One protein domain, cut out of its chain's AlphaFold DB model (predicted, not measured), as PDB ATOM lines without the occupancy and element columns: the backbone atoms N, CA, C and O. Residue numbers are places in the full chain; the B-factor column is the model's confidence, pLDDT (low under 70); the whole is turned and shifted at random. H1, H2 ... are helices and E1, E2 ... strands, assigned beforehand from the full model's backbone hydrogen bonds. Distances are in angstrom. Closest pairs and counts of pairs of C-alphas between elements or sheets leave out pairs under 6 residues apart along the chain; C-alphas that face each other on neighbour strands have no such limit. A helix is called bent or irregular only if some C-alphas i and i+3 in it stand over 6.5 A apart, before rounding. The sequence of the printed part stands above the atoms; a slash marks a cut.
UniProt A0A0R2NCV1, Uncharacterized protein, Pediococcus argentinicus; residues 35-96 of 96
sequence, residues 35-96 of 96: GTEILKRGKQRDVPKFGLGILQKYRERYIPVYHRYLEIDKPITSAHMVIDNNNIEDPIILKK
ATOM      1  N   GLY A  35      67.239 119.357 239.208       93.50
ATOM      2  CA  GLY A  35      68.020 119.890 238.086       93.50
ATOM      3  C   GLY A  35      67.225 119.981 236.774       93.50
ATOM      4  O   GLY A  35      67.455 120.889 235.972       93.50
ATOM      5  N   THR A  36      66.253 119.087 236.569       95.62
ATOM      6  CA  THR A  36      65.350 119.106 235.408       95.62
ATOM      7  C   THR A  36      64.419 120.317 235.442       95.62
ATOM      8  O   THR A  36      64.316 121.026 234.439       95.62
ATOM      9  N   GLU A  37      63.802 120.613 236.589       97.19
ATOM     10  CA  GLU A  37      62.955 121.798 236.755       97.19
ATOM     11  C   GLU A  37      63.768 123.099 236.717       97.19
ATOM     12  O   GLU A  37      63.341 124.059 236.068       97.19
ATOM     13  N   ILE A  38      64.979 123.123 237.289       95.94
ATOM     14  CA  ILE A  38      65.916 124.256 237.155       95.94
ATOM     15  C   ILE A  38      66.176 124.559 235.672       95.94
ATOM     16  O   ILE A  38      66.036 125.708 235.241       95.94
ATOM     17  N   LEU A  39      66.520 123.544 234.869       97.38
ATOM     18  CA  LEU A  39      66.790 123.724 233.441       97.38
ATOM     19  C   LEU A  39      65.538 124.146 232.666       97.38
ATOM     20  O   LEU A  39      65.617 125.028 231.813       97.38
ATOM     21  N   LYS A  40      64.387 123.528 232.942       97.50
ATOM     22  CA  LYS A  40      63.114 123.830 232.275       97.50
ATOM     23  C   LYS A  40      62.694 125.281 232.513       97.50
ATOM     24  O   LYS A  40      62.455 126.009 231.548       97.50
ATOM     25  N   ARG A  41      62.665 125.717 233.776       96.56
ATOM     26  CA  ARG A  41      62.296 127.089 234.165       96.56
ATOM     27  C   ARG A  41      63.325 128.098 233.657       96.56
ATOM     28  O   ARG A  41      62.962 129.132 233.100       96.56
ATOM     29  N   GLY A  42      64.612 127.761 233.764       96.62
ATOM     30  CA  GLY A  42      65.706 128.555 233.211       96.62
ATOM     31  C   GLY A  42      65.587 128.750 231.700       96.62
ATOM     32  O   GLY A  42      65.669 129.874 231.216       96.62
ATOM     33  N   LYS A  43      65.295 127.684 230.946       97.94
ATOM     34  CA  LYS A  43      65.065 127.748 229.496       97.94
ATOM     35  C   LYS A  43      63.924 128.704 229.153       97.94
ATOM     36  O   LYS A  43      64.101 129.547 228.279       97.94
ATOM     37  N   GLN A  44      62.780 128.579 229.826       98.06
ATOM     38  CA  GLN A  44      61.606 129.423 229.576       98.06
ATOM     39  C   GLN A  44      61.892 130.908 229.831       98.06
ATOM     40  O   GLN A  44      61.479 131.756 229.044       98.06
ATOM     41  N   ARG A  45      62.623 131.222 230.903       97.50
ATOM     42  CA  ARG A  45      62.914 132.602 231.306       97.50
ATOM     43  C   ARG A  45      64.053 133.247 230.513       97.50
ATOM     44  O   ARG A  45      63.974 134.431 230.184       97.50
ATOM     45  N   ASP A  46      65.111 132.489 230.234       98.19
ATOM     46  CA  ASP A  46      66.397 133.054 229.824       98.19
ATOM     47  C   ASP A  46      66.655 132.928 228.316       98.19
ATOM     48  O   ASP A  46      67.299 133.802 227.741       98.19
ATOM     49  N   VAL A  47      66.130 131.897 227.635       98.44
ATOM     50  CA  VAL A  47      66.315 131.753 226.174       98.44
ATOM     51  C   VAL A  47      65.723 132.928 225.387       98.44
ATOM     52  O   VAL A  47      66.418 133.411 224.493       98.44
ATOM     53  N   PRO A  48      64.522 133.456 225.705       98.50
ATOM     54  CA  PRO A  48      63.993 134.630 225.008       98.50
ATOM     55  C   PRO A  48      64.876 135.880 225.139       98.50
ATOM     56  O   PRO A  48      64.804 136.766 224.296       98.50
ATOM     57  N   LYS A  49      65.708 135.957 226.187       97.94
ATOM     58  CA  LYS A  49      66.559 137.118 226.494       97.94
ATOM     59  C   LYS A  49      67.990 136.968 225.981       97.94
ATOM     60  O   LYS A  49      68.598 137.950 225.575       97.94
ATOM     61  N   PHE A  50      68.538 135.753 226.026       97.62
ATOM     62  CA  PHE A  50      69.966 135.491 225.805       97.62
ATOM     63  C   PHE A  50      70.246 134.475 224.686       97.62
ATOM     64  O   PHE A  50      71.406 134.170 224.407       97.62
ATOM     65  N   GLY A  51      69.205 133.932 224.050       98.19
ATOM     66  CA  GLY A  51      69.316 132.895 223.027       98.19
ATOM     67  C   GLY A  51      69.660 131.511 223.589       98.19
ATOM     68  O   GLY A  51      69.874 131.320 224.785       98.19
ATOM     69  N   LEU A  52      69.724 130.503 222.711       97.69
ATOM     70  CA  LEU A  52      69.929 129.098 223.101       97.69
ATOM     71  C   LEU A  52      71.289 128.821 223.762       97.69
ATOM     72  O   LEU A  52      71.407 127.867 224.534       97.69
ATOM     73  N   GLY A  53      72.299 129.659 223.505       97.75
ATOM     74  CA  GLY A  53      73.639 129.515 224.082       97.75
ATOM     75  C   GLY A  53      73.651 129.546 225.615       97.75
ATOM     76  O   GLY A  53      74.499 128.904 226.236       97.75
ATOM     77  N   ILE A  54      72.666 130.193 226.255       98.06
ATOM     78  CA  ILE A  54      72.564 130.228 227.722       98.06
ATOM     79  C   ILE A  54      72.424 128.832 228.341       98.06
ATOM     80  O   ILE A  54      72.900 128.594 229.451       98.06
ATOM     81  N   LEU A  55      71.838 127.877 227.610       97.81
ATOM     82  CA  LEU A  55      71.626 126.513 228.095       97.81
ATOM     83  C   LEU A  55      72.941 125.764 228.332       97.81
ATOM     84  O   LEU A  55      72.977 124.838 229.141       97.81
ATOM     85  N   GLN A  56      74.027 126.176 227.672       97.94
ATOM     86  CA  GLN A  56      75.354 125.640 227.949       97.94
ATOM     87  C   GLN A  56      75.812 126.010 229.366       97.94
ATOM     88  O   GLN A  56      76.261 125.134 230.099       97.94
ATOM     89  N   LYS A  57      75.579 127.254 229.819       97.56
ATOM     90  CA  LYS A  57      75.896 127.667 231.201       97.56
ATOM     91  C   LYS A  57      75.106 126.871 232.237       97.56
ATOM     92  O   LYS A  57      75.652 126.537 233.283       97.56
ATOM     93  N   TYR A  58      73.847 126.536 231.952       97.50
ATOM     94  CA  TYR A  58      73.060 125.680 232.841       97.50
ATOM     95  C   TYR A  58      73.687 124.294 232.998       97.50
ATOM     96  O   TYR A  58      73.872 123.842 234.126       97.50
ATOM     97  N   ARG A  59      74.053 123.655 231.878       96.44
ATOM     98  CA  ARG A  59      74.625 122.301 231.860       96.44
ATOM     99  C   ARG A  59      76.032 122.230 232.444       96.44
ATOM    100  O   ARG A  59      76.321 121.316 233.200       96.44
ATOM    101  N   GLU A  60      76.890 123.180 232.095       97.50
ATOM    102  CA  GLU A  60      78.321 123.115 232.417       97.50
ATOM    103  C   GLU A  60      78.680 123.849 233.710       97.50
ATOM    104  O   GLU A  60      79.746 123.615 234.274       97.50
ATOM    105  N   ARG A  61      77.807 124.741 234.196       96.69
ATOM    106  CA  ARG A  61      78.108 125.586 235.354       96.69
ATOM    107  C   ARG A  61      77.026 125.570 236.418       96.69
ATOM    108  O   ARG A  61      77.310 125.159 237.533       96.69
ATOM    109  N   TYR A  62      75.812 126.030 236.120       96.44
ATOM    110  CA  TYR A  62      74.822 126.300 237.171       96.44
ATOM    111  C   TYR A  62      74.352 125.031 237.883       96.44
ATOM    112  O   TYR A  62      74.383 124.987 239.110       96.44
ATOM    113  N   ILE A  63      73.982 123.991 237.134       96.69
ATOM    114  CA  ILE A  63      73.560 122.713 237.717       96.69
ATOM    115  C   ILE A  63      74.738 121.995 238.404       96.69
ATOM    116  O   ILE A  63      74.578 121.600 239.556       96.69
ATOM    117  N   PRO A  64      75.943 121.893 237.800       97.44
ATOM    118  CA  PRO A  64      77.105 121.330 238.495       97.44
ATOM    119  C   PRO A  64      77.475 122.054 239.796       97.44
ATOM    120  O   PRO A  64      77.752 121.409 240.805       97.44
ATOM    121  N   VAL A  65      77.445 123.393 239.808       97.12
ATOM    122  CA  VAL A  65      77.688 124.187 241.024       97.12
ATOM    123  C   VAL A  65      76.615 123.913 242.075       97.12
ATOM    124  O   VAL A  65      76.948 123.774 243.248       97.12
ATOM    125  N   TYR A  66      75.348 123.796 241.669       96.69
ATOM    126  CA  TYR A  66      74.259 123.444 242.576       96.69
ATOM    127  C   TYR A  66      74.450 122.050 243.191       96.69
ATOM    128  O   TYR A  66      74.362 121.920 244.407       96.69
ATOM    129  N   HIS A  67      74.809 121.030 242.405       96.50
ATOM    130  CA  HIS A  67      75.107 119.696 242.944       96.50
ATOM    131  C   HIS A  67      76.268 119.716 243.936       96.50
ATOM    132  O   HIS A  67      76.147 119.183 245.035       96.50
ATOM    133  N   ARG A  68      77.358 120.414 243.600       97.44
ATOM    134  CA  ARG A  68      78.497 120.569 244.510       97.44
ATOM    135  C   ARG A  68      78.092 121.242 245.824       97.44
ATOM    136  O   ARG A  68      78.568 120.854 246.884       97.44
ATOM    137  N   TYR A  69      77.216 122.239 245.755       97.00
ATOM    138  CA  TYR A  69      76.656 122.902 246.930       97.00
ATOM    139  C   TYR A  69      75.807 121.949 247.785       97.00
ATOM    140  O   TYR A  69      75.961 121.926 249.004       97.00
ATOM    141  N   LEU A  70      74.975 121.106 247.164       96.56
ATOM    142  CA  LEU A  70      74.217 120.078 247.885       96.56
ATOM    143  C   LEU A  70      75.136 119.095 248.628       96.56
ATOM    144  O   LEU A  70      74.857 118.740 249.772       96.56
ATOM    145  N   GLU A  71      76.233 118.680 247.994       97.38
ATOM    146  CA  GLU A  71      77.181 117.703 248.541       97.38
ATOM    147  C   GLU A  71      78.042 118.267 249.681       97.38
ATOM    148  O   GLU A  71      78.202 117.620 250.721       97.38
ATOM    149  N   ILE A  72      78.612 119.460 249.485       97.62
ATOM    150  CA  ILE A  72      79.604 120.048 250.398       97.62
ATOM    151  C   ILE A  72      78.930 120.776 251.559       97.62
ATOM    152  O   ILE A  72      79.295 120.573 252.717       97.62
ATOM    153  N   ASP A  73      77.957 121.631 251.252       97.75
ATOM    154  CA  ASP A  73      77.351 122.539 252.229       97.75
ATOM    155  C   ASP A  73      76.091 121.950 252.876       97.75
ATOM    156  O   ASP A  73      75.610 122.457 253.888       97.75
ATOM    157  N   LYS A  74      75.557 120.854 252.315       96.81
ATOM    158  CA  LYS A  74      74.401 120.106 252.844       96.81
ATOM    159  C   LYS A  74      73.252 121.036 253.284       96.81
ATOM    160  O   LYS A  74      72.761 120.951 254.418       96.81
ATOM    161  N   PRO A  75      72.791 121.935 252.398       96.94
ATOM    162  CA  PRO A  75      71.851 122.993 252.748       96.94
ATOM    163  C   PRO A  75      70.494 122.450 253.207       96.94
ATOM    164  O   PRO A  75      69.896 123.016 254.113       96.94
ATOM    165  N   ILE A  76      70.053 121.308 252.668       96.69
ATOM    166  CA  ILE A  76      68.821 120.615 253.081       96.69
ATOM    167  C   ILE A  76      68.904 120.187 254.553       96.69
ATOM    168  O   ILE A  76      67.965 120.382 255.322       96.69
ATOM    169  N   THR A  77      70.045 119.630 254.971       96.12
ATOM    170  CA  THR A  77      70.257 119.201 256.359       96.12
ATOM    171  C   THR A  77      70.232 120.392 257.309       96.12
ATOM    172  O   THR A  77      69.596 120.321 258.361       96.12
ATOM    173  N   SER A  78      70.905 121.481 256.930       95.56
ATOM    174  CA  SER A  78      71.043 122.661 257.784       95.56
ATOM    175  C   SER A  78      69.821 123.585 257.790       95.56
ATOM    176  O   SER A  78      69.724 124.425 258.684       95.56
ATOM    177  N   ALA A  79      68.895 123.446 256.839       97.62
ATOM    178  CA  ALA A  79      67.672 124.235 256.779       97.62
ATOM    179  C   ALA A  79      66.694 123.867 257.902       97.62
ATOM    180  O   ALA A  79      66.596 122.705 258.298       97.62
ATOM    181  N   HIS A  80      65.943 124.852 258.387       98.12
ATOM    182  CA  HIS A  80      64.867 124.627 259.351       98.12
ATOM    183  C   HIS A  80      63.625 124.089 258.633       98.12
ATOM    184  O   HIS A  80      63.064 123.081 259.044       98.12
ATOM    185  N   MET A  81      63.287 124.678 257.484       98.44
ATOM    186  CA  MET A  81      62.197 124.229 256.623       98.44
ATOM    187  C   MET A  81      62.719 123.823 255.249       98.44
ATOM    188  O   MET A  81      63.557 124.513 254.667       98.44
ATOM    189  N   VAL A  82      62.187 122.724 254.717       98.50
ATOM    190  CA  VAL A  82      62.451 122.275 253.345       98.50
ATOM    191  C   VAL A  82      61.121 122.158 252.619       98.50
ATOM    192  O   VAL A  82      60.193 121.535 253.137       98.50
ATOM    193  N   ILE A  83      61.035 122.760 251.436       98.44
ATOM    194  CA  ILE A  83      59.839 122.764 250.593       98.44
ATOM    195  C   ILE A  83      60.204 122.134 249.253       98.44
ATOM    196  O   ILE A  83      61.065 122.665 248.555       98.44
ATOM    197  N   ASP A  84      59.549 121.034 248.885       98.06
ATOM    198  CA  ASP A  84      59.553 120.549 247.507       98.06
ATOM    199  C   ASP A  84      58.814 121.567 246.643       98.06
ATOM    200  O   ASP A  84      57.627 121.829 246.842       98.06
ATOM    201  N   ASN A  85      59.536 122.158 245.697       97.50
ATOM    202  CA  ASN A  85      59.001 123.144 244.775       97.50
ATOM    203  C   ASN A  85      59.187 122.708 243.315       97.50
ATOM    204  O   ASN A  85      59.368 123.544 242.424       97.50
ATOM    205  N   ASN A  86      59.168 121.399 243.040       97.75
ATOM    206  CA  ASN A  86      59.192 120.861 241.679       97.75
ATOM    207  C   ASN A  86      57.882 121.128 240.923       97.75
ATOM    208  O   ASN A  86      57.922 121.383 239.718       97.75
ATOM    209  N   ASN A  87      56.749 121.182 241.630       96.44
ATOM    210  CA  ASN A  87      55.494 121.733 241.128       96.44
ATOM    211  C   ASN A  87      55.183 123.053 241.848       96.44
ATOM    212  O   ASN A  87      54.902 123.056 243.038       96.44
ATOM    213  N   ILE A  88      55.234 124.175 241.126       93.12
ATOM    214  CA  ILE A  88      55.002 125.498 241.727       93.12
ATOM    215  C   ILE A  88      53.543 125.707 242.158       93.12
ATOM    216  O   ILE A  88      53.286 126.486 243.069       93.12
ATOM    217  N   GLU A  89      52.606 125.000 241.523       96.88
ATOM    218  CA  GLU A  89      51.175 125.076 241.841       96.88
ATOM    219  C   GLU A  89      50.805 124.216 243.060       96.88
ATOM    220  O   GLU A  89      49.720 124.368 243.614       96.88
ATOM    221  N   ASP A  90      51.695 123.310 243.474       97.25
ATOM    222  CA  ASP A  90      51.488 122.396 244.599       97.25
ATOM    223  C   ASP A  90      52.802 122.179 245.375       97.25
ATOM    224  O   ASP A  90      53.423 121.116 245.276       97.25
ATOM    225  N   PRO A  91      53.300 123.208 246.089       97.19
ATOM    226  CA  PRO A  91      54.512 123.090 246.884       97.19
ATOM    227  C   PRO A  91      54.250 122.293 248.166       97.19
ATOM    228  O   PRO A  91      53.305 122.564 248.912       97.19
ATOM    229  N   ILE A  92      55.140 121.352 248.481       98.25
ATOM    230  CA  ILE A  92      54.964 120.428 249.608       98.25
ATOM    231  C   ILE A  92      56.030 120.689 250.668       98.25
ATOM    232  O   ILE A  92      57.227 120.661 250.393       98.25
ATOM    233  N   ILE A  93      55.613 120.902 251.917       98.25
ATOM    234  CA  ILE A  93      56.550 121.027 253.039       98.25
ATOM    235  C   ILE A  93      57.049 119.633 253.432       98.25
ATOM    236  O   ILE A  93      56.273 118.810 253.912       98.25
ATOM    237  N   LEU A  94      58.352 119.392 253.280       97.75
ATOM    238  CA  LEU A  94      59.011 118.122 253.609       97.75
ATOM    239  C   LEU A  94      59.560 118.085 255.044       97.75
ATOM    240  O   LEU A  94      59.654 117.019 255.648       97.75
ATOM    241  N   LYS A  95      59.946 119.246 255.587       96.44
ATOM    242  CA  LYS A  95      60.542 119.407 256.925       96.44
ATOM    243  C   LYS A  95      60.095 120.728 257.555       96.44
ATOM    244  O   LYS A  95      59.976 121.718 256.833       96.44
ATOM    245  N   LYS A  96      59.894 120.735 258.877       89.38
ATOM    246  CA  LYS A  96      59.657 121.920 259.718       89.38
ATOM    247  C   LYS A  96      60.603 121.932 260.914       89.38
ATOM    248  O   LYS A  96      61.008 120.819 261.325       89.38
TER     249      LYS A  96
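What this domain is: This is residues 35 to 96 of the 96 residues of an uncharacterized protein of Pediococcus argentinicus (UniProt A0A0R2NCV1). The printed part makes a loose, flat, open frame: a hairpin of two helices, H1 and H2, fills one end, and a small two-stranded hairpin, E1 and E2, lies at the other. The long helix H2 makes one long side and reaches well past H1, and the short helix H3 turns the corner towards the strands. The 62 residues printed hold three named helices and two named strands, in the order H1 H2 H3 E1 E2; the sheet's order is E1 - E2, antiparallel, and the class is mostly helix. The whole is loose, with a radius of gyration of the C-alphas of 13.8 A and spans of 39 by 30 by 14 A.

How they stand to each other: H1, residues 35 to 50, and H2, residues 54 to 73, form a helical hairpin and touch, with the C-alphas of Gly 35 and Ile 63 closest at 6.2 A. Their lines stand at a steep tilt of 38 degrees, opposite ways. H2 touches H1 with residues 54 to 63 alone. H3, residues 75 to 78, is close to H2 but not clearly touching; their closest C-alphas, those of Leu 70 and Ile 76, are 7.5 A apart. E1, residues 81 to 84, comes closest to H3 at the C-alphas of Val 82 and Ile 76, 6.6 A apart. E1 and E2, residues 92 to 95, are a hairpin of antiparallel strands, with 144 degrees between their directions. N 84 and O 92 are 2.8 A apart and N 92 and O 84 are 3.0 A apart, both within hydrogen-bond range. Both strands are apart from H1 and from H2. Of the O i to N i+4 pairs, 10 of 12 in H1 and 13 of 16 in H2 are within hydrogen-bond range, and H3 is too short for such a pair.

Where its parts are: H1 begins at C-alpha 35, (68.020, 119.890, 238.086), and measures 19.9 A; it has a kink of 40 degrees near residue 44 and is only just irregular, with C-alphas 45 and 48 6.7 A apart. H2 measures 26.1 A and ends at C-alpha 73, (77.351, 122.539, 252.229); it has a kink of 26 degrees near residue 61 and is irregular, with C-alphas 60 and 63 7.1 A apart. H3 measures 5.1 A, E1 10.2 A and E2 9.3 A. E2 ends at C-alpha 95, (60.542, 119.407, 256.925).

The domain as a whole: The two C-alphas farthest apart are those of Gly 51 and Lys 96, at 39.5 A. Residues 68 to 75, of which 68 to 73 belong to H2, stand free. The links H1 to H2, H2 to H3 and H3 to E1 are tight, and the link E1 to E2, seven residues, is short. The printed part has no cut and ends at residue 96, the chain's last. The mean pLDDT of the printed part is 97.1, and no printed residue is under 70.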